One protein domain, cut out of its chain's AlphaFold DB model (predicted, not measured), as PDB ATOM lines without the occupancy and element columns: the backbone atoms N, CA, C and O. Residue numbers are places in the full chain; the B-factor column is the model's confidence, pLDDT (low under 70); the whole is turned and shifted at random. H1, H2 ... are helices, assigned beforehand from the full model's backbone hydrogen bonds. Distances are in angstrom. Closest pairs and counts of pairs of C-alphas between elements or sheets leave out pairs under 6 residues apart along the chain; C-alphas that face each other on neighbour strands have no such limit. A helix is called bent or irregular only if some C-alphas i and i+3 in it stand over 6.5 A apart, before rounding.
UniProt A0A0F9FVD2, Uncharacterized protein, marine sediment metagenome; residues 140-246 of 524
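What this domain is: This is residues 140 to 246 of the 524 residues of an uncharacterized protein of marine sediment metagenome (UniProt A0A0F9FVD2). Two long helices, H3 and H5, cross steeply, with the short H2 packed on H3, and a third long helix, H4, meets the first end of H5 at a wide angle, making a corner. Residues 168 to 173 and 215 to 220 stick out as loops. The printed part has 107 residues with five named helices, H1 to H5 in chain order, and no named strand: all helix. It is only just compact, close to loose, with a radius of gyration of the C-alphas of 15.4 A, and elongated, spanning 46 by 29 by 23 A.

Where its parts are: Residues 140 to 153 hold no named element. H1 is residues 154 to 160, beginning at C-alpha 154 (133.885, 100.154, 82.362), and H2 is residues 162 to 165. H3, residues 176 to 192, is 24.5 A long. H4, residues 197 to 214, is 24.2 A long and irregular: C-alphas 199 and 202 are 7.4 A apart. H5, residues 226 to 244, is 27.8 A long and ends at C-alpha 244 (121.570, 78.354, 87.105).

How they stand to each other: H5 is the hub. It touches H3 at a steep tilt of 59 degrees, opposite ways; the closest C-alphas, of Leu 186 and Ala 234, are 5.6 A apart. H5 touches H4 with residues 226 to 227 alone, only just about perpendicular at 70.5 degrees; the closest C-alphas, of Asp 204 and Tyr 226, are 6.4 A apart. H2 touches H3, closest at C-alphas of Gly 163 and Phe 179, 6.7 A. H2 and H5 only just touch, with 3 pairs of C-alphas within 8 A, the closest those of Leu 165 and Ala 239, 6.1 A. H1 and H3 are close but not clearly touching, with C-alphas of Gly 158 and Leu 183 closest at 7.9 A. H3 and H4 are apart. Every O i to N i+4 pair is within hydrogen-bond range in H3 and H5, against 2 of 3 in H1 and 12 of 14 in H4; H2 is too short for such a pair.

The domain as a whole: The two C-alphas farthest apart, of Ser 170 and Met 217, are 47.1 A apart. The printed part has no cut, and the link from H4 to H5 is long, with 11 residues. The mean pLDDT of the printed part is 85.2, and residues 213 to 221 are under 70.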
ATOM      1  N   GLU A 140     132.298  97.194  69.073       93.69
ATOM      2  CA  GLU A 140     132.375  97.820  67.758       93.69
ATOM      3  C   GLU A 140     131.157  97.451  66.896       93.69
ATOM      4  O   GLU A 140     130.592  98.311  66.216       93.69
ATOM      5  N   ASP A 141     130.679  96.208  67.007       95.00
ATOM      6  CA  ASP A 141     129.520  95.694  66.269       95.00
ATOM      7  C   ASP A 141     128.170  96.104  66.876       95.00
ATOM      8  O   ASP A 141     127.111  95.919  66.252       95.00
ATOM      9  N   LEU A 142     128.175  96.645  68.100       93.62
ATOM     10  CA  LEU A 142     127.008  97.284  68.713       93.62
ATOM     11  C   LEU A 142     126.774  98.689  68.132       93.62
ATOM     12  O   LEU A 142     125.671  99.237  68.227       93.62
ATOM     13  N   GLY A 143     127.785  99.250  67.475       87.50
ATOM     14  CA  GLY A 143     127.696 100.446  66.654       87.50
ATOM     15  C   GLY A 143     128.656 101.546  67.096       87.50
ATOM     16  O   GLY A 143     129.231 101.501  68.182       87.50
ATOM     17  N   PRO A 144     128.817 102.591  66.272       91.25
ATOM     18  CA  PRO A 144     129.684 103.699  66.622       91.25
ATOM     19  C   PRO A 144     129.098 104.480  67.804       91.25
ATOM     20  O   PRO A 144     127.935 104.900  67.791       91.25
ATOM     21  N   PHE A 145     129.937 104.736  68.805       90.75
ATOM     22  CA  PHE A 145     129.606 105.575  69.951       90.75
ATOM     23  C   PHE A 145     130.408 106.873  69.905       90.75
ATOM     24  O   PHE A 145     131.606 106.888  69.632       90.75
ATOM     25  N   LYS A 146     129.755 107.991  70.224       85.31
ATOM     26  CA  LYS A 146     130.456 109.246  70.531       85.31
ATOM     27  C   LYS A 146     131.028 109.181  71.947       85.31
ATOM     28  O   LYS A 146     130.499 108.472  72.810       85.31
ATOM     29  N   SER A 147     132.049 109.992  72.224       81.38
ATOM     30  CA  SER A 147     132.631 110.087  73.568       81.38
ATOM     31  C   SER A 147     131.559 110.324  74.647       81.38
ATOM     32  O   SER A 147     130.717 111.227  74.554       81.38
ATOM     33  N   GLY A 148     131.559 109.459  75.665       75.06
ATOM     34  CA  GLY A 148     130.599 109.485  76.772       75.06
ATOM     35  C   GLY A 148     129.198 108.942  76.454       75.06
ATOM     36  O   GLY A 148     128.305 109.087  77.288       75.06
ATOM     37  N   THR A 149     128.984 108.323  75.289       84.31
ATOM     38  CA  THR A 149     127.692 107.716  74.893       84.31
ATOM     39  C   THR A 149     127.702 106.190  74.883       84.31
ATOM     40  O   THR A 149     126.678 105.582  74.597       84.31
ATOM     41  N   TYR A 150     128.817 105.573  75.284       87.75
ATOM     42  CA  TYR A 150     128.913 104.130  75.491       87.75
ATOM     43  C   TYR A 150     127.799 103.617  76.414       87.75
ATOM     44  O   TYR A 150     127.428 104.344  77.354       87.75
ATOM     45  N   PRO A 151     127.304 102.382  76.204       85.12
ATOM     46  CA  PRO A 151     126.202 101.799  76.970       85.12
ATOM     47  C   PRO A 151     126.323 102.018  78.478       85.12
ATOM     48  O   PRO A 151     125.411 102.508  79.148       85.12
ATOM     49  N   PHE A 152     127.524 101.776  78.987       83.44
ATOM     50  CA  PHE A 152     127.919 101.984  80.366       83.44
ATOM     51  C   PHE A 152     129.428 102.252  80.441       83.44
ATOM     52  O   PHE A 152     130.145 102.121  79.452       83.44
ATOM     53  N   ARG A 153     129.899 102.710  81.605       81.38
ATOM     54  CA  ARG A 153     131.324 102.971  81.863       81.38
ATOM     55  C   ARG A 153     131.991 101.708  82.399       81.38
ATOM     56  O   ARG A 153     131.421 101.099  83.309       81.38
ATOM     57  N   MET A 154     133.170 101.348  81.890       80.94
ATOM     58  CA  MET A 154     133.885 100.154  82.362       80.94
ATOM     59  C   MET A 154     134.367 100.302  83.797       80.94
ATOM     60  O   MET A 154     134.300  99.344  84.556       80.94
ATOM     61  N   GLU A 155     134.762 101.505  84.205       70.88
ATOM     62  CA  GLU A 155     135.287 101.766  85.548       70.88
ATOM     63  C   GLU A 155     134.218 101.601  86.631       70.88
ATOM     64  O   GLU A 155     134.560 101.373  87.783       70.88
ATOM     65  N   ASN A 156     132.935 101.697  86.254       75.56
ATOM     66  CA  ASN A 156     131.809 101.576  87.175       75.56
ATOM     67  C   ASN A 156     131.032 100.278  86.928       75.56
ATOM     68  O   ASN A 156     131.144  99.328  87.689       75.56
ATOM     69  N   PHE A 157     130.250 100.233  85.848       79.25
ATOM     70  CA  PHE A 157     129.354  99.112  85.558       79.25
ATOM     71  C   PHE A 157     130.117  97.880  85.068       79.25
ATOM     72  O   PHE A 157     129.742  96.762  85.388       79.25
ATOM     73  N   GLY A 158     131.207  98.072  84.321       77.38
ATOM     74  CA  GLY A 158     132.083  96.959  83.955       77.38
ATOM     75  C   GLY A 158     132.659  96.291  85.200       77.38
ATOM     76  O   GLY A 158     132.335  95.157  85.528       77.38
ATOM     77  N   LYS A 159     133.479  97.029  85.944       74.25
ATOM     78  CA  LYS A 159     134.266  96.473  87.042       74.25
ATOM     79  C   LYS A 159     133.435  96.029  88.254       74.25
ATOM     80  O   LYS A 159     133.677  94.937  88.759       74.25
ATOM     81  N   TYR A 160     132.494  96.857  88.715       74.00
ATOM     82  CA  TYR A 160     131.789  96.670  89.996       74.00
ATOM     83  C   TYR A 160     130.343  96.177  89.866       74.00
ATOM     84  O   TYR A 160     129.621  96.235  90.849       74.00
ATOM     85  N   ILE A 161     129.875  95.846  88.659       82.88
ATOM     86  CA  ILE A 161     128.532  95.272  88.463       82.88
ATOM     87  C   ILE A 161     128.653  94.000  87.623       82.88
ATOM     88  O   ILE A 161     128.231  92.925  88.041       82.88
ATOM     89  N   LEU A 162     129.270  94.086  86.437       83.62
ATOM     90  CA  LEU A 162     129.487  92.900  85.597       83.62
ATOM     91  C   LEU A 162     130.532  91.961  86.170       83.62
ATOM     92  O   LEU A 162     130.372  90.748  86.057       83.62
ATOM     93  N   GLY A 163     131.570  92.509  86.802       79.56
ATOM     94  CA  GLY A 163     132.564  91.694  87.480       79.56
ATOM     95  C   GLY A 163     131.924  90.709  88.463       79.56
ATOM     96  O   GLY A 163     132.453  89.624  88.658       79.56
ATOM     97  N   ASP A 164     130.782  91.041  89.059       79.25
ATOM     98  CA  ASP A 164     130.156  90.212  90.094       79.25
ATOM     99  C   ASP A 164     129.418  89.003  89.552       79.25
ATOM    100  O   ASP A 164     129.116  88.061  90.281       79.25
ATOM    101  N   LEU A 165     129.225  88.974  88.235       86.50
ATOM    102  CA  LEU A 165     128.804  87.770  87.544       86.50
ATOM    103  C   LEU A 165     129.946  86.753  87.405       86.50
ATOM    104  O   LEU A 165     129.716  85.652  86.901       86.50
ATOM    105  N   ILE A 166     131.165  87.104  87.827       86.44
ATOM    106  CA  ILE A 166     132.376  86.306  87.649       86.44
ATOM    107  C   ILE A 166     132.917  85.916  89.022       86.44
ATOM    108  O   ILE A 166     133.289  86.788  89.824       86.44
ATOM    109  N   PRO A 167     132.986  84.609  89.311       80.81
ATOM    110  CA  PRO A 167     133.511  84.143  90.577       80.81
ATOM    111  C   PRO A 167     135.007  84.481  90.660       80.81
ATOM    112  O   PRO A 167     135.756  84.202  89.720       80.81
ATOM    113  N   PRO A 168     135.479  85.080  91.765       81.38
ATOM    114  CA  PRO A 168     136.907  85.231  91.972       81.38
ATOM    115  C   PRO A 168     137.552  83.873  92.285       81.38
ATOM    116  O   PRO A 168     136.922  82.979  92.855       81.38
ATOM    117  N   ASN A 169     138.837  83.730  91.967       80.50
ATOM    118  CA  ASN A 169     139.647  82.608  92.436       80.50
ATOM    119  C   ASN A 169     139.954  82.722  93.947       80.50
ATOM    120  O   ASN A 169     139.546  83.673  94.618       80.50
ATOM    121  N   SER A 170     140.724  81.776  94.495       79.56
ATOM    122  CA  SER A 170     141.104  81.748  95.921       79.56
ATOM    123  C   SER A 170     141.857  82.991  96.415       79.56
ATOM    124  O   SER A 170     141.971  83.190  97.619       79.56
ATOM    125  N   TYR A 171     142.374  83.818  95.504       78.12
ATOM    126  CA  TYR A 171     143.081  85.065  95.802       78.12
ATOM    127  C   TYR A 171     142.216  86.312  95.575       78.12
ATOM    128  O   TYR A 171     142.728  87.428  95.643       78.12
ATOM    129  N   GLY A 172     140.920  86.155  95.286       76.69
ATOM    130  CA  GLY A 172     140.033  87.284  95.007       76.69
ATOM    131  C   GLY A 172     140.156  87.838  93.582       76.69
ATOM    132  O   GLY A 172     139.568  88.876  93.285       76.69
ATOM    133  N   ILE A 173     140.922  87.184  92.701       79.81
ATOM    134  CA  ILE A 173     141.197  87.664  91.342       79.81
ATOM    135  C   ILE A 173     140.171  87.064  90.379       79.81
ATOM    136  O   ILE A 173     139.926  85.857  90.401       79.81
ATOM    137  N   ARG A 174     139.569  87.916  89.548       83.00
ATOM    138  CA  ARG A 174     138.587  87.527  88.527       83.00
ATOM    139  C   ARG A 174     139.294  87.169  87.227       83.00
ATOM    140  O   ARG A 174     140.311  87.769  86.904       83.00
ATOM    141  N   ASP A 175     138.746  86.188  86.521       88.31
ATOM    142  CA  ASP A 175     139.278  85.739  85.239       88.31
ATOM    143  C   ASP A 175     138.962  86.751  84.127       88.31
ATOM    144  O   ASP A 175     137.804  87.130  83.925       88.31
ATOM    145  N   ASP A 176     140.000  87.207  83.425       88.31
ATOM    146  CA  ASP A 176     139.868  88.232  82.389       88.31
ATOM    147  C   ASP A 176     139.163  87.691  81.133       88.31
ATOM    148  O   ASP A 176     138.419  88.434  80.487       88.31
ATOM    149  N   GLU A 177     139.343  86.411  80.790       91.56
ATOM    150  CA  GLU A 177     138.694  85.799  79.623       91.56
ATOM    151  C   GLU A 177     137.182  85.651  79.847       91.56
ATOM    152  O   GLU A 177     136.389  86.055  78.990       91.56
ATOM    153  N   ASP A 178     136.757  85.167  81.018       90.25
ATOM    154  CA  ASP A 178     135.340  85.104  81.403       90.25
ATOM    155  C   ASP A 178     134.736  86.514  81.517       90.25
ATOM    156  O   ASP A 178     133.590  86.731  81.118       90.25
ATOM    157  N   PHE A 179     135.512  87.516  81.951       90.81
ATOM    158  CA  PHE A 179     135.068  88.913  81.930       90.81
ATOM    159  C   PHE A 179     134.777  89.418  80.519       90.81
ATOM    160  O   PHE A 179     133.710  89.996  80.277       90.81
ATOM    161  N   GLN A 180     135.679  89.165  79.567       92.12
ATOM    162  CA  GLN A 180     135.434  89.519  78.170       92.12
ATOM    163  C   GLN A 180     134.236  88.758  77.600       92.12
ATOM    164  O   GLN A 180     133.411  89.350  76.904       92.12
ATOM    165  N   LYS A 181     134.073  87.479  77.946       94.19
ATOM    166  CA  LYS A 181     132.918  86.683  77.520       94.19
ATOM    167  C   LYS A 181     131.595  87.252  78.039       94.19
ATOM    168  O   LYS A 181     130.666  87.458  77.258       94.19
ATOM    169  N   VAL A 182     131.517  87.579  79.331       94.19
ATOM    170  CA  VAL A 182     130.340  88.208  79.958       94.19
ATOM    171  C   VAL A 182     130.004  89.542  79.287       94.19
ATOM    172  O   VAL A 182     128.834  89.806  78.998       94.19
ATOM    173  N   LEU A 183     131.012  90.366  78.979       94.12
ATOM    174  CA  LEU A 183     130.816  91.613  78.236       94.12
ATOM    175  C   LEU A 183     130.217  91.367  76.849       94.12
ATOM    176  O   LEU A 183     129.228  92.009  76.486       94.12
ATOM    177  N   LYS A 184     130.771  90.416  76.093       96.12
ATOM    178  CA  LYS A 184     130.280  90.071  74.755       96.12
ATOM    179  C   LYS A 184     128.854  89.522  74.785       96.12
ATOM    180  O   LYS A 184     128.043  89.892  73.935       96.12
ATOM    181  N   ASN A 185     128.516  88.697  75.779       97.31
ATOM    182  CA  ASN A 185     127.152  88.205  75.992       97.31
ATOM    183  C   ASN A 185     126.171  89.354  76.254       97.31
ATOM    184  O   ASN A 185     125.072  89.393  75.688       97.31
ATOM    185  N   LEU A 186     126.580  90.324  77.071       96.25
ATOM    186  CA  LEU A 186     125.773  91.498  77.368       96.25
ATOM    187  C   LEU A 186     125.517  92.343  76.109       96.25
ATOM    188  O   LEU A 186     124.367  92.678  75.824       96.25
ATOM    189  N   TYR A 187     126.558  92.658  75.331       96.69
ATOM    190  CA  TYR A 187     126.420  93.437  74.093       96.69
ATOM    191  C   TYR A 187     125.552  92.725  73.056       96.69
ATOM    192  O   TYR A 187     124.684  93.353  72.442       96.69
ATOM    193  N   TRP A 188     125.716  91.409  72.913       98.00
ATOM    194  CA  TRP A 188     124.876  90.592  72.045       98.00
ATOM    195  C   TRP A 188     123.399  90.712  72.429       98.00
ATOM    196  O   TRP A 188     122.545  91.001  71.583       98.00
ATOM    197  N   ARG A 189     123.081  90.592  73.724       96.94
ATOM    198  CA  ARG A 189     121.697  90.717  74.186       96.94
ATOM    199  C   ARG A 189     121.150  92.130  74.014       96.94
ATOM    200  O   ARG A 189     120.006  92.288  73.590       96.94
ATOM    201  N   MET A 190     121.954  93.159  74.258       96.06
ATOM    202  CA  MET A 190     121.561  94.543  73.983       96.06
ATOM    203  C   MET A 190     121.189  94.752  72.507       96.06
ATOM    204  O   MET A 190     120.154  95.361  72.222       96.06
ATOM    205  N   LYS A 191     121.974  94.199  71.573       96.88
ATOM    206  CA  LYS A 191     121.675  94.248  70.134       96.88
ATOM    207  C   LYS A 191     120.369  93.528  69.797       96.88
ATOM    208  O   LYS A 191     119.551  94.087  69.069       96.88
ATOM    209  N   ASN A 192     120.124  92.356  70.386       95.56
ATOM    210  CA  ASN A 192     118.867  91.610  70.220       95.56
ATOM    211  C   ASN A 192     117.639  92.367  70.742       95.56
ATOM    212  O   ASN A 192     116.558  92.260  70.171       95.56
ATOM    213  N   LEU A 193     117.799  93.163  71.801       93.69
ATOM    214  CA  LEU A 193     116.761  94.068  72.304       93.69
ATOM    215  C   LEU A 193     116.572  95.316  71.415       93.69
ATOM    216  O   LEU A 193     115.693  96.136  71.671       93.69
ATOM    217  N   GLY A 194     117.384  95.473  70.366       94.25
ATOM    218  CA  GLY A 194     117.298  96.552  69.387       94.25
ATOM    219  C   GLY A 194     118.165  97.774  69.694       94.25
ATOM    220  O   GLY A 194     118.064  98.770  68.965       94.25
ATOM    221  N   PHE A 195     119.009  97.721  70.731       94.62
ATOM    222  CA  PHE A 195     119.950  98.792  71.048       94.62
ATOM    223  C   PHE A 195     121.135  98.785  70.078       94.62
ATOM    224  O   PHE A 195     121.835  97.786  69.947       94.62
ATOM    225  N   THR A 196     121.391  99.928  69.439       95.94
ATOM    226  CA  THR A 196     122.599 100.162  68.639       95.94
ATOM    227  C   THR A 196     123.123 101.582  68.844       95.94
ATOM    228  O   THR A 196     122.351 102.510  69.120       95.94
ATOM    229  N   GLY A 197     124.432 101.770  68.661       94.81
ATOM    230  CA  GLY A 197     125.070 103.088  68.694       94.81
ATOM    231  C   GLY A 197     124.453 104.058  67.682       94.81
ATOM    232  O   GLY A 197     124.207 105.215  68.011       94.81
ATOM    233  N   GLU A 198     124.086 103.579  66.493       94.56
ATOM    234  CA  GLU A 198     123.438 104.388  65.450       94.56
ATOM    235  C   GLU A 198     122.118 105.015  65.917       94.56
ATOM    236  O   GLU A 198     121.871 106.200  65.690       94.56
ATOM    237  N   LYS A 199     121.281 104.233  66.611       94.88
ATOM    238  CA  LYS A 199     119.965 104.682  67.083       94.88
ATOM    239  C   LYS A 199     120.072 105.581  68.312       94.88
ATOM    240  O   LYS A 199     119.376 106.592  68.398       94.88
ATOM    241  N   PHE A 200     120.919 105.212  69.275       94.50
ATOM    242  CA  PHE A 200     120.838 105.772  70.628       94.50
ATOM    243  C   PHE A 200     121.950 106.761  70.991       94.50
ATOM    244  O   PHE A 200     121.753 107.562  71.902       94.50
ATOM    245  N   THR A 201     123.069 106.810  70.262       94.06
ATOM    246  CA  THR A 201     124.202 107.701  70.587       94.06
ATOM    247  C   THR A 201     123.792 109.171  70.698       94.06
ATOM    248  O   THR A 201     124.210 109.875  71.619       94.06
ATOM    249  N   ASN A 202     122.965 109.667  69.771       93.31
ATOM    250  CA  ASN A 202     122.572 111.077  69.762       93.31
ATOM    251  C   ASN A 202     121.675 111.437  70.953       93.31
ATOM    252  O   ASN A 202     121.919 112.457  71.600       93.31
ATOM    253  N   ILE A 203     120.678 110.604  71.264       92.12
ATOM    254  CA  ILE A 203     119.772 110.847  72.392       92.12
ATOM    255  C   ILE A 203     120.470 110.622  73.737       92.12
ATOM    256  O   ILE A 203     120.290 111.419  74.651       92.12
ATOM    257  N   ASP A 204     121.351 109.625  73.847       92.56
ATOM    258  CA  ASP A 204     122.120 109.378  75.070       92.56
ATOM    259  C   ASP A 204     123.119 110.500  75.358       92.56
ATOM    260  O   ASP A 204     123.362 110.821  76.525       92.56
ATOM    261  N   ARG A 205     123.651 111.150  74.315       90.75
ATOM    262  CA  ARG A 205     124.419 112.392  74.462       90.75
ATOM    263  C   ARG A 205     123.552 113.515  75.020       90.75
ATOM    264  O   ARG A 205     123.954 114.132  75.996       90.75
ATOM    265  N   ILE A 206     122.363 113.735  74.452       89.75
ATOM    266  CA  ILE A 206     121.429 114.763  74.937       89.75
ATOM    267  C   ILE A 206     121.076 114.512  76.407       89.75
ATOM    268  O   ILE A 206     121.187 115.420  77.219       89.75
ATOM    269  N   ILE A 207     120.726 113.277  76.780       87.94
ATOM    270  CA  ILE A 207     120.421 112.902  78.171       87.94
ATOM    271  C   ILE A 207     121.624 113.156  79.089       87.94
ATOM    272  O   ILE A 207     121.461 113.653  80.203       87.94
ATOM    273  N   LYS A 208     122.843 112.820  78.648       85.75
ATOM    274  CA  LYS A 208     124.073 113.083  79.407       85.75
ATOM    275  C   LYS A 208     124.275 114.584  79.638       85.75
ATOM    276  O   LYS A 208     124.515 114.982  80.774       85.75
ATOM    277  N   ASP A 209     124.169 115.386  78.582       83.75
ATOM    278  CA  ASP A 209     124.395 116.833  78.630       83.75
ATOM    279  C   ASP A 209     123.305 117.527  79.467       83.75
ATOM    280  O   ASP A 209     123.602 118.393  80.288       83.75
ATOM    281  N   LEU A 210     122.049 117.078  79.345       81.50
ATOM    282  CA  LEU A 210     120.947 117.523  80.196       81.50
ATOM    283  C   LEU A 210     121.216 117.195  81.659       81.50
ATOM    284  O   LEU A 210     121.160 118.098  82.481       81.50
ATOM    285  N   ASN A 211     121.555 115.947  81.992       78.94
ATOM    286  CA  ASN A 211     121.863 115.583  83.375       78.94
ATOM    287  C   ASN A 211     122.996 116.453  83.939       78.94
ATOM    288  O   ASN A 211     122.870 116.912  85.066       78.94
ATOM    289  N   PHE A 212     124.056 116.727  83.167       70.31
ATOM    290  CA  PHE A 212     125.164 117.593  83.595       70.31
ATOM    291  C   PHE A 212     124.698 119.016  83.946       70.31
ATOM    292  O   PHE A 212     125.072 119.539  84.990       70.31
ATOM    293  N   ASN A 213     123.827 119.607  83.122       62.28
ATOM    294  CA  ASN A 213     123.304 120.958  83.344       62.28
ATOM    295  C   ASN A 213     122.219 121.016  84.443       62.28
ATOM    296  O   ASN A 213     122.125 122.001  85.176       62.28
ATOM    297  N   TYR A 214     121.418 119.952  84.588       55.94
ATOM    298  CA  TYR A 214     120.288 119.858  85.522       55.94
ATOM    299  C   TYR A 214     120.651 119.411  86.942       55.94
ATOM    300  O   TYR A 214     119.806 119.540  87.826       55.94
ATOM    301  N   TYR A 215     121.887 118.969  87.217       51.59
ATOM    302  CA  TYR A 215     122.348 118.736  88.600       51.59
ATOM    303  C   TYR A 215     122.211 119.991  89.500       51.59
ATOM    304  O   TYR A 215     122.294 119.872  90.720       51.59
ATOM    305  N   SER A 216     121.936 121.170  88.920       50.25
ATOM    306  CA  SER A 216     121.656 122.436  89.609       50.25
ATOM    307  C   SER A 216     120.184 122.686  90.004       50.25
ATOM    308  O   SER A 216     119.941 123.548  90.846       50.25
ATOM    309  N   MET A 217     119.187 121.962  89.464       47.47
ATOM    310  CA  MET A 217     117.758 122.219  89.737       47.47
ATOM    311  C   MET A 217     117.035 120.966  90.255       47.47
ATOM    312  O   MET A 217     116.682 120.044  89.519       47.47
ATOM    313  N   GLN A 218     116.813 120.945  91.568       54.47
ATOM    314  CA  GLN A 218     116.172 119.873  92.325       54.47
ATOM    315  C   GLN A 218     114.689 119.712  91.931       54.47
ATOM    316  O   GLN A 218     113.904 120.618  92.202       54.47
ATOM    317  N   LYS A 219     114.309 118.576  91.310       49.75
ATOM    318  CA  LYS A 219     113.030 117.842  91.545       49.75
ATOM    319  C   LYS A 219     112.740 116.669  90.589       49.75
ATOM    320  O   LYS A 219     112.092 115.729  91.022       49.75
ATOM    321  N   MET A 220     113.202 116.661  89.331       52.44
ATOM    322  CA  MET A 220     112.818 115.591  88.370       52.44
ATOM    323  C   MET A 220     113.642 114.289  88.466       52.44
ATOM    324  O   MET A 220     113.230 113.261  87.929       52.44
ATOM    325  N   GLY A 221     114.777 114.301  89.172       62.38
ATOM    326  CA  GLY A 221     115.681 113.152  89.277       62.38
ATOM    327  C   GLY A 221     116.524 112.908  88.015       62.38
ATOM    328  O   GLY A 221     116.351 113.552  86.982       62.38
ATOM    329  N   LYS A 222     117.478 111.975  88.109       71.12
ATOM    330  CA  LYS A 222     118.389 111.619  87.010       71.12
ATOM    331  C   LYS A 222     117.654 110.827  85.926       71.12
ATOM    332  O   LYS A 222     117.035 109.801  86.215       71.12
ATOM    333  N   VAL A 223     117.786 111.254  84.672       82.69
ATOM    334  CA  VAL A 223     117.294 110.493  83.514       82.69
ATOM    335  C   VAL A 223     118.350 109.460  83.128       82.69
ATOM    336  O   VAL A 223     119.492 109.819  82.832       82.69
ATOM    337  N   ASP A 224     118.009 108.172  83.142       84.31
ATOM    338  CA  ASP A 224     118.933 107.130  82.696       84.31
ATOM    339  C   ASP A 224     119.101 107.194  81.164       84.31
ATOM    340  O   ASP A 224     118.172 107.465  80.408       84.31
ATOM    341  N   ARG A 225     120.320 106.938  80.685       90.12
ATOM    342  CA  ARG A 225     120.581 106.754  79.250       90.12
ATOM    343  C   ARG A 225     119.951 105.442  78.780       90.12
ATOM    344  O   ARG A 225     119.903 104.480  79.550       90.12
ATOM    345  N   TYR A 226     119.539 105.365  77.520       90.88
ATOM    346  CA  TYR A 226     118.992 104.140  76.944       90.88
ATOM    347  C   TYR A 226     120.004 103.002  77.011       90.88
ATOM    348  O   TYR A 226     119.639 101.916  77.453       90.88
ATOM    349  N   GLY A 227     121.280 103.256  76.706       91.44
ATOM    350  CA  GLY A 227     122.326 102.239  76.837       91.44
ATOM    351  C   GLY A 227     122.386 101.608  78.230       91.44
ATOM    352  O   GLY A 227     122.503 100.394  78.354       91.44
ATOM    353  N   LYS A 228     122.170 102.401  79.286       88.00
ATOM    354  CA  LYS A 228     122.108 101.890  80.660       88.00
ATOM    355  C   LYS A 228     120.838 101.067  80.914       88.00
ATOM    356  O   LYS A 228     120.915 100.042  81.580       88.00
ATOM    357  N   LYS A 229     119.683 101.487  80.380       88.62
ATOM    358  CA  LYS A 229     118.423 100.725  80.477       88.62
ATOM    359  C   LYS A 229     118.571  99.328  79.860       88.62
ATOM    360  O   LYS A 229     118.248  98.346  80.518       88.62
ATOM    361  N   TYR A 230     119.065  99.241  78.625       92.50
ATOM    362  CA  TYR A 230     119.234  97.959  77.932       92.50
ATOM    363  C   TYR A 230     120.298  97.076  78.589       92.50
ATOM    364  O   TYR A 230     120.100  95.867  78.686       92.50
ATOM    365  N   ALA A 231     121.383  97.674  79.092       92.75
ATOM    366  CA  ALA A 231     122.401  96.946  79.841       92.75
ATOM    367  C   ALA A 231     121.833  96.295  81.111       92.75
ATOM    368  O   ALA A 231     122.163  95.150  81.380       92.75
ATOM    369  N   TRP A 232     120.941  96.967  81.852       90.94
ATOM    370  CA  TRP A 232     120.296  96.365  83.028       90.94
ATOM    371  C   TRP A 232     119.410  95.164  82.688       90.94
ATOM    372  O   TRP A 232     119.469  94.160  83.387       90.94
ATOM    373  N   ILE A 233     118.632  95.239  81.602       91.75
ATOM    374  CA  ILE A 233     117.794  94.111  81.160       91.75
ATOM    375  C   ILE A 233     118.680  92.902  80.833       91.75
ATOM    376  O   ILE A 233     118.467  91.812  81.360       91.75
ATOM    377  N   ALA A 234     119.707  93.116  80.005       94.94
ATOM    378  CA  ALA A 234     120.648  92.068  79.629       94.94
ATOM    379  C   ALA A 234     121.404  91.512  80.849       94.94
ATOM    380  O   ALA A 234     121.607  90.305  80.950       94.94
ATOM    381  N   TYR A 235     121.776  92.381  81.792       94.12
ATOM    382  CA  TYR A 235     122.473  92.014  83.020       94.12
ATOM    383  C   TYR A 235     121.648  91.054  83.872       94.12
ATOM    384  O   TYR A 235     122.150  89.996  84.234       94.12
ATOM    385  N   PHE A 236     120.382  91.367  84.159       93.19
ATOM    386  CA  PHE A 236     119.565  90.514  85.025       93.19
ATOM    387  C   PHE A 236     119.183  89.179  84.381       93.19
ATOM    388  O   PHE A 236     119.044  88.183  85.095       93.19
ATOM    389  N   GLU A 237     119.031  89.132  83.056       95.06
ATOM    390  CA  GLU A 237     118.869  87.875  82.313       95.06
ATOM    391  C   GLU A 237     120.146  87.023  82.346       95.06
ATOM    392  O   GLU A 237     120.060  85.803  82.519       95.06
ATOM    393  N   LEU A 238     121.322  87.646  82.209       94.81
ATOM    394  CA  LEU A 238     122.612  86.955  82.253       94.81
ATOM    395  C   LEU A 238     122.956  86.482  83.669       94.81
ATOM    396  O   LEU A 238     123.425  85.360  83.845       94.81
ATOM    397  N   ALA A 239     122.677  87.306  84.680       92.00
ATOM    398  CA  ALA A 239     122.890  86.984  86.084       92.00
ATOM    399  C   ALA A 239     122.104  85.736  86.482       92.00
ATOM    400  O   ALA A 239     122.672  84.777  87.001       92.00
ATOM    401  N   GLY A 240     120.808  85.701  86.164       91.88
ATOM    402  CA  GLY A 240     119.999  84.530  86.460       91.88
ATOM    403  C   GLY A 240     120.428  83.285  85.677       91.88
ATOM    404  O   GLY A 240     120.398  82.194  86.238       91.88
ATOM    405  N   TYR A 241     120.867  83.421  84.422       94.38
ATOM    406  CA  TYR A 241     121.426  82.295  83.666       94.38
ATOM    407  C   TYR A 241     122.701  81.736  84.321       94.38
ATOM    408  O   TYR A 241     122.837  80.528  84.495       94.38
ATOM    409  N   ARG A 242     123.626  82.606  84.736       92.00
ATOM    410  CA  ARG A 242     124.890  82.195  85.368       92.00
ATOM    411  C   ARG A 242     124.696  81.614  86.772       92.00
ATOM    412  O   ARG A 242     125.460  80.731  87.159       92.00
ATOM    413  N   ILE A 243     123.664  82.048  87.504       89.25
ATOM    414  CA  ILE A 243     123.227  81.409  88.759       89.25
ATOM    415  C   ILE A 243     122.791  79.964  88.502       89.25
ATOM    416  O   ILE A 243     123.217  79.071  89.230       89.25
ATOM    417  N   ASP A 244     122.019  79.713  87.443       90.94
ATOM    418  CA  ASP A 244     121.570  78.354  87.105       90.94
ATOM    419  C   ASP A 244     122.738  77.421  86.753       90.94
ATOM    420  O   ASP A 244     122.685  76.226  87.031       90.94
ATOM    421  N   LEU A 245     123.825  77.965  86.197       90.81
ATOM    422  CA  LEU A 245     125.060  77.222  85.931       90.81
ATOM    423  C   LEU A 245     125.948  77.024  87.173       90.81
ATOM    424  O   LEU A 245     127.002  76.398  87.078       90.81
ATOM    425  N   GLY A 246     125.578  77.590  88.326       87.19
ATOM    426  CA  GLY A 246     126.399  77.565  89.537       87.19
ATOM    427  C   GLY A 246     127.704  78.365  89.425       87.19
ATOM    428  O   GLY A 246     128.598  78.177  90.250       87.19
TER     429      GLY A 246